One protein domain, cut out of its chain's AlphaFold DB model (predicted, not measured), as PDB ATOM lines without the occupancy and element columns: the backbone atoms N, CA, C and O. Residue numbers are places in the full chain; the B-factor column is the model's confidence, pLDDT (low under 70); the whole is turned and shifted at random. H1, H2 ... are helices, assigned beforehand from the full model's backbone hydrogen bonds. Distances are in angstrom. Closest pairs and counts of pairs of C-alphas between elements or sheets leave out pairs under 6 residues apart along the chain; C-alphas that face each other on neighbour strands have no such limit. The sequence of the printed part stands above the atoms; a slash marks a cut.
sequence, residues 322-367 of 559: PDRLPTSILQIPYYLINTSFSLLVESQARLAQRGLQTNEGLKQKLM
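AT A GLANCE: This is residues 322 to 367 of the 559 residues of the protein "B30.2/SPRY domain-containing protein" of Endogone sp. FLAS-F59071 (UniProt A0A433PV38). One longer helix, H2, makes the middle, with two short helices near it on different sides: H1 beside the middle part of H2, and H3 running back alongside it. The links bend round opposite ends of H2, residues 331 to 339 near its first end and residues 354 to 359 at its last, and contacts between the helices are few. The printed part has 46 residues with three named helices, in the order H1, H2, H3, and no named strand; the class is all helix. The whole is compact, with a radius of gyration of the C-alphas of 10.4 A, and spans 28 by 24 by 16 A.

HOW THE PARTS SIT: H2, residues 340 to 353, is the longest helix. H1, residues 327 to 330, only just touches it, with 3 pairs of C-alphas within 8 A; the closest C-alphas, those of Leu 330 and Val 345, are 7.2 A apart. H2 touches H1 with residues 345 to 349 alone. H3, residues 360 to 365, is close to H2 but not clearly touching: their closest C-alphas, those of Gln 348 and Lys 363, are 7.3 A apart. H2 and H3 run opposite ways at a shallow tilt of 25 degrees. H1 and H3 are apart. In H2 and H3 every O i to N i+4 pair is within hydrogen-bond range; H1 is too short for such a pair, and its 1 O i to N i+3 pair is within range.

IN THESE COORDINATES: H2 is 20.2 A long, from C-alpha 340 at (58.180, -42.648, -23.900) to C-alpha 353 at (38.671, -41.200, -18.799). H1 measures 5.1 A and begins with C-alpha 327 at (51.986, -39.280, -10.896). H3 measures 8.6 A and ends with C-alpha 365 at (51.320, -54.638, -21.777).

THE WHOLE: The two C-alphas farthest apart, those of Tyr 335 and Gly 355, are 29.0 A apart. The printed part has no cut, and both links are short. The mean pLDDT of the printed part is 80.9; residues 322 to 330, with H1 among them, are under 70.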
ATOM      1  N   PRO A 322      50.584 -28.026 -17.055       66.31
ATOM      2  CA  PRO A 322      49.152 -28.134 -16.736       66.31
ATOM      3  C   PRO A 322      48.409 -29.263 -17.472       66.31
ATOM      4  O   PRO A 322      47.327 -29.663 -17.054       66.31
ATOM      5  N   ASP A 323      49.000 -29.803 -18.537       68.12
ATOM      6  CA  ASP A 323      48.445 -30.888 -19.328       68.12
ATOM      7  C   ASP A 323      48.785 -32.301 -18.834       68.12
ATOM      8  O   ASP A 323      48.189 -33.239 -19.356       68.12
ATOM      9  N   ARG A 324      49.721 -32.518 -17.898       69.56
ATOM     10  CA  ARG A 324      50.098 -33.875 -17.445       69.56
ATOM     11  C   ARG A 324      49.228 -34.370 -16.291       69.56
ATOM     12  O   ARG A 324      48.857 -33.619 -15.395       69.56
ATOM     13  N   LEU A 325      48.924 -35.669 -16.304       69.31
ATOM     14  CA  LEU A 325      48.212 -36.309 -15.197       69.31
ATOM     15  C   LEU A 325      49.140 -36.430 -13.972       69.31
ATOM     16  O   LEU A 325      50.324 -36.731 -14.140       69.31
ATOM     17  N   PRO A 326      48.624 -36.245 -12.743       67.62
ATOM     18  CA  PRO A 326      49.384 -36.489 -11.521       67.62
ATOM     19  C   PRO A 326      50.003 -37.894 -11.485       67.62
ATOM     20  O   PRO A 326      49.345 -38.884 -11.812       67.62
ATOM     21  N   THR A 327      51.249 -38.006 -11.021       60.09
ATOM     22  CA  THR A 327      51.986 -39.280 -10.896       60.09
ATOM     23  C   THR A 327      51.276 -40.307 -10.023       60.09
ATOM     24  O   THR A 327      51.309 -41.499 -10.329       60.09
ATOM     25  N   SER A 328      50.586 -39.849  -8.977       62.12
ATOM     26  CA  SER A 328      49.775 -40.686  -8.089       62.12
ATOM     27  C   SER A 328      48.656 -41.428  -8.825       62.12
ATOM     28  O   SER A 328      48.289 -42.528  -8.420       62.12
ATOM     29  N   ILE A 329      48.153 -40.867  -9.930       64.25
ATOM     30  CA  ILE A 329      47.126 -41.496 -10.769       64.25
ATOM     31  C   ILE A 329      47.736 -42.573 -11.668       64.25
ATOM     32  O   ILE A 329      47.083 -43.567 -11.969       64.25
ATOM     33  N   LEU A 330      48.982 -42.385 -12.106       68.06
ATOM     34  CA  LEU A 330      49.615 -43.264 -13.088       68.06
ATOM     35  C   LEU A 330      50.374 -44.438 -12.450       68.06
ATOM     36  O   LEU A 330      50.673 -45.395 -13.157       68.06
ATOM     37  N   GLN A 331      50.682 -44.378 -11.146       82.81
ATOM     38  CA  GLN A 331      51.480 -45.389 -10.426       82.81
ATOM     39  C   GLN A 331      52.809 -45.725 -11.134       82.81
ATOM     40  O   GLN A 331      53.249 -46.872 -11.164       82.81
ATOM     41  N   ILE A 332      53.453 -44.716 -11.730       88.44
ATOM     42  CA  ILE A 332      54.724 -44.870 -12.447       88.44
ATOM     43  C   ILE A 332      55.876 -44.427 -11.529       88.44
ATOM     44  O   ILE A 332      55.797 -43.326 -10.974       88.44
ATOM     45  N   PRO A 333      56.964 -45.213 -11.399       90.69
ATOM     46  CA  PRO A 333      58.181 -44.785 -10.718       90.69
ATOM     47  C   PRO A 333      58.708 -43.460 -11.271       90.69
ATOM     48  O   PRO A 333      58.744 -43.250 -12.484       90.69
ATOM     49  N   TYR A 334      59.171 -42.576 -10.388       88.38
ATOM     50  CA  TYR A 334      59.539 -41.205 -10.756       88.38
ATOM     51  C   TYR A 334      60.575 -41.133 -11.892       88.38
ATOM     52  O   TYR A 334      60.462 -40.291 -12.783       88.38
ATOM     53  N   TYR A 335      61.529 -42.069 -11.941       90.88
ATOM     54  CA  TYR A 335      62.548 -42.101 -12.994       90.88
ATOM     55  C   TYR A 335      62.010 -42.386 -14.402       90.88
ATOM     56  O   TYR A 335      62.661 -42.057 -15.390       90.88
ATOM     57  N   LEU A 336      60.792 -42.921 -14.513       92.06
ATOM     58  CA  LEU A 336      60.133 -43.175 -15.790       92.06
ATOM     59  C   LEU A 336      59.231 -42.020 -16.248       92.06
ATOM     60  O   LEU A 336      58.740 -42.060 -17.375       92.06
ATOM     61  N   ILE A 337      59.014 -40.976 -15.437       90.00
ATOM     62  CA  ILE A 337      58.017 -39.928 -15.727       90.00
ATOM     63  C   ILE A 337      58.302 -39.146 -17.020       90.00
ATOM     64  O   ILE A 337      57.383 -38.634 -17.656       90.00
ATOM     65  N   ASN A 338      59.564 -39.075 -17.443       86.44
ATOM     66  CA  ASN A 338      59.997 -38.350 -18.642       86.44
ATOM     67  C   ASN A 338      60.418 -39.283 -19.784       86.44
ATOM     68  O   ASN A 338      61.218 -38.902 -20.633       86.44
ATOM     69  N   THR A 339      59.886 -40.503 -19.805       86.50
ATOM     70  CA  THR A 339      60.184 -41.501 -20.839       86.50
ATOM     71  C   THR A 339      59.031 -41.634 -21.835       86.50
ATOM     72  O   THR A 339      57.919 -41.164 -21.603       86.50
ATOM     73  N   SER A 340      59.261 -42.309 -22.963       86.12
ATOM     74  CA  SER A 340      58.180 -42.648 -23.900       86.12
ATOM     75  C   SER A 340      57.120 -43.556 -23.264       86.12
ATOM     76  O   SER A 340      55.954 -43.503 -23.653       86.12
ATOM     77  N   PHE A 341      57.498 -44.347 -22.255       90.12
ATOM     78  CA  PHE A 341      56.571 -45.155 -21.474       90.12
ATOM     79  C   PHE A 341      55.515 -44.306 -20.760       90.12
ATOM     80  O   PHE A 341      54.328 -44.604 -20.888       90.12
ATOM     81  N   SER A 342      55.905 -43.230 -20.066       90.75
ATOM     82  CA  SER A 342      54.933 -42.392 -19.347       90.75
ATOM     83  C   SER A 342      53.935 -41.733 -20.295       90.75
ATOM     84  O   SER A 342      52.739 -41.749 -20.018       90.75
ATOM     85  N   LEU A 343      54.391 -41.262 -21.460       89.56
ATOM     86  CA  LEU A 343      53.515 -40.709 -22.498       89.56
ATOM     87  C   LEU A 343      52.481 -41.736 -22.985       89.56
ATOM     88  O   LEU A 343      51.313 -41.400 -23.193       89.56
ATOM     89  N   LEU A 344      52.888 -43.000 -23.143       89.31
ATOM     90  CA  LEU A 344      51.978 -44.076 -23.532       89.31
ATOM     91  C   LEU A 344      50.946 -44.360 -22.439       89.31
ATOM     92  O   LEU A 344      49.756 -44.436 -22.751       89.31
ATOM     93  N   VAL A 345      51.366 -44.466 -21.177       90.19
ATOM     94  CA  VAL A 345      50.448 -44.683 -20.048       90.19
ATOM     95  C   VAL A 345      49.469 -43.514 -19.906       90.19
ATOM     96  O   VAL A 345      48.264 -43.740 -19.806       90.19
ATOM     97  N   GLU A 346      49.946 -42.269 -19.995       89.44
ATOM     98  CA  GLU A 346      49.098 -41.072 -19.990       89.44
ATOM     99  C   GLU A 346      48.070 -41.089 -21.125       89.44
ATOM    100  O   GLU A 346      46.896 -40.786 -20.906       89.44
ATOM    101  N   SER A 347      48.486 -41.464 -22.341       88.12
ATOM    102  CA  SER A 347      47.578 -41.540 -23.489       88.12
ATOM    103  C   SER A 347      46.445 -42.543 -23.250       88.12
ATOM    104  O   SER A 347      45.281 -42.229 -23.505       88.12
ATOM    105  N   GLN A 348      46.756 -43.715 -22.685       86.69
ATOM    106  CA  GLN A 348      45.760 -44.736 -22.362       86.69
ATOM    107  C   GLN A 348      44.840 -44.287 -21.226       86.69
ATOM    108  O   GLN A 348      43.627 -44.477 -21.317       86.69
ATOM    109  N   ALA A 349      45.384 -43.636 -20.195       86.56
ATOM    110  CA  ALA A 349      44.596 -43.098 -19.091       86.56
ATOM    111  C   ALA A 349      43.575 -42.052 -19.575       86.56
ATOM    112  O   ALA A 349      42.413 -42.093 -19.174       86.56
ATOM    113  N   ARG A 350      43.960 -41.160 -20.500       87.06
ATOM    114  CA  ARG A 350      43.033 -40.177 -21.091       87.06
ATOM    115  C   ARG A 350      41.945 -40.825 -21.947       87.06
ATOM    116  O   ARG A 350      40.807 -40.360 -21.917       87.06
ATOM    117  N   LEU A 351      42.270 -41.870 -22.712       86.88
ATOM    118  CA  LEU A 351      41.264 -42.621 -23.475       86.88
ATOM    119  C   LEU A 351      40.241 -43.266 -22.533       86.88
ATOM    120  O   LEU A 351      39.039 -43.097 -22.743       86.88
ATOM    121  N   ALA A 352      40.715 -43.895 -21.452       84.19
ATOM    122  CA  ALA A 352      39.863 -44.493 -20.428       84.19
ATOM    123  C   ALA A 352      38.931 -43.460 -19.771       84.19
ATOM    124  O   ALA A 352      37.731 -43.693 -19.659       84.19
ATOM    125  N   GLN A 353      39.460 -42.288 -19.396       86.12
ATOM    126  CA  GLN A 353      38.671 -41.200 -18.799       86.12
ATOM    127  C   GLN A 353      37.566 -40.680 -19.726       86.12
ATOM    128  O   GLN A 353      36.523 -40.237 -19.255       86.12
ATOM    129  N   ARG A 354      37.774 -40.743 -21.045       88.06
ATOM    130  CA  ARG A 354      36.779 -40.335 -22.049       88.06
ATOM    131  C   ARG A 354      35.752 -41.426 -22.362       88.06
ATOM    132  O   ARG A 354      34.932 -41.226 -23.253       88.06
ATOM    133  N   GLY A 355      35.813 -42.580 -21.691       82.75
ATOM    134  CA  GLY A 355      34.989 -43.745 -22.018       82.75
ATOM    135  C   GLY A 355      35.260 -44.298 -23.420       82.75
ATOM    136  O   GLY A 355      34.443 -45.040 -23.963       82.75
ATOM    137  N   LEU A 356      36.388 -43.918 -24.032       83.94
ATOM    138  CA  LEU A 356      36.813 -44.458 -25.316       83.94
ATOM    139  C   LEU A 356      37.436 -45.831 -25.082       83.94
ATOM    140  O   LEU A 356      38.046 -46.071 -24.040       83.94
ATOM    141  N   GLN A 357      37.288 -46.726 -26.060       73.75
ATOM    142  CA  GLN A 357      37.847 -48.066 -25.939       73.75
ATOM    143  C   GLN A 357      39.360 -47.998 -25.732       73.75
ATOM    144  O   GLN A 357      40.118 -47.587 -26.614       73.75
ATOM    145  N   THR A 358      39.787 -48.427 -24.551       73.50
ATOM    146  CA  THR A 358      41.169 -48.785 -24.281       73.50
ATOM    147  C   THR A 358      41.462 -50.107 -24.957       73.50
ATOM    148  O   THR A 358      40.643 -51.026 -24.977       73.50
ATOM    149  N   ASN A 359      42.661 -50.232 -25.510       74.56
ATOM    150  CA  ASN A 359      43.124 -51.538 -25.933       74.56
ATOM    151  C   ASN A 359      43.514 -52.301 -24.659       74.56
ATOM    152  O   ASN A 359      44.598 -52.088 -24.125       74.56
ATOM    153  N   GLU A 360      42.621 -53.146 -24.136       74.00
ATOM    154  CA  GLU A 360      42.870 -53.921 -22.907       74.00
ATOM    155  C   GLU A 360      44.164 -54.748 -22.988       74.00
ATOM    156  O   GLU A 360      44.897 -54.864 -22.005       74.00
ATOM    157  N   GLY A 361      44.521 -55.236 -24.182       71.31
ATOM    158  CA  GLY A 361      45.806 -55.896 -24.419       71.31
ATOM    159  C   GLY A 361      47.002 -54.948 -24.276       71.31
ATOM    160  O   GLY A 361      48.039 -55.326 -23.733       71.31
ATOM    161  N   LEU A 362      46.864 -53.693 -24.709       73.81
ATOM    162  CA  LEU A 362      47.879 -52.660 -24.505       73.81
ATOM    163  C   LEU A 362      47.965 -52.234 -23.036       73.81
ATOM    164  O   LEU A 362      49.067 -52.051 -22.534       73.81
ATOM    165  N   LYS A 363      46.834 -52.135 -22.333       72.94
ATOM    166  CA  LYS A 363      46.791 -51.824 -20.899       72.94
ATOM    167  C   LYS A 363      47.568 -52.859 -20.088       72.94
ATOM    168  O   LYS A 363      48.440 -52.483 -19.314       72.94
ATOM    169  N   GLN A 364      47.338 -54.151 -20.330       71.75
ATOM    170  CA  GLN A 364      48.120 -55.220 -19.695       71.75
ATOM    171  C   GLN A 364      49.610 -55.148 -20.055       71.75
ATOM    172  O   GLN A 364      50.461 -55.372 -19.201       71.75
ATOM    173  N   LYS A 365      49.936 -54.785 -21.302       79.19
ATOM    174  CA  LYS A 365      51.320 -54.638 -21.777       79.19
ATOM    175  C   LYS A 365      52.058 -53.436 -21.170       79.19
ATOM    176  O   LYS A 365      53.281 -53.383 -21.253       79.19
ATOM    177  N   LEU A 366      51.330 -52.482 -20.593       86.19
ATOM    178  CA  LEU A 366      51.879 -51.288 -19.952       86.19
ATOM    179  C   LEU A 366      51.903 -51.382 -18.419       86.19
ATOM    180  O   LEU A 366      52.392 -50.459 -17.781       86.19
ATOM    181  N   MET A 367      51.412 -52.471 -17.818       91.69
ATOM    182  CA  MET A 367      51.545 -52.676 -16.374       91.69
ATOM    183  C   MET A 367      53.015 -52.891 -16.007       91.69
ATOM    184  O   MET A 367      53.706 -53.705 -16.623       91.69
TER     185      MET A 367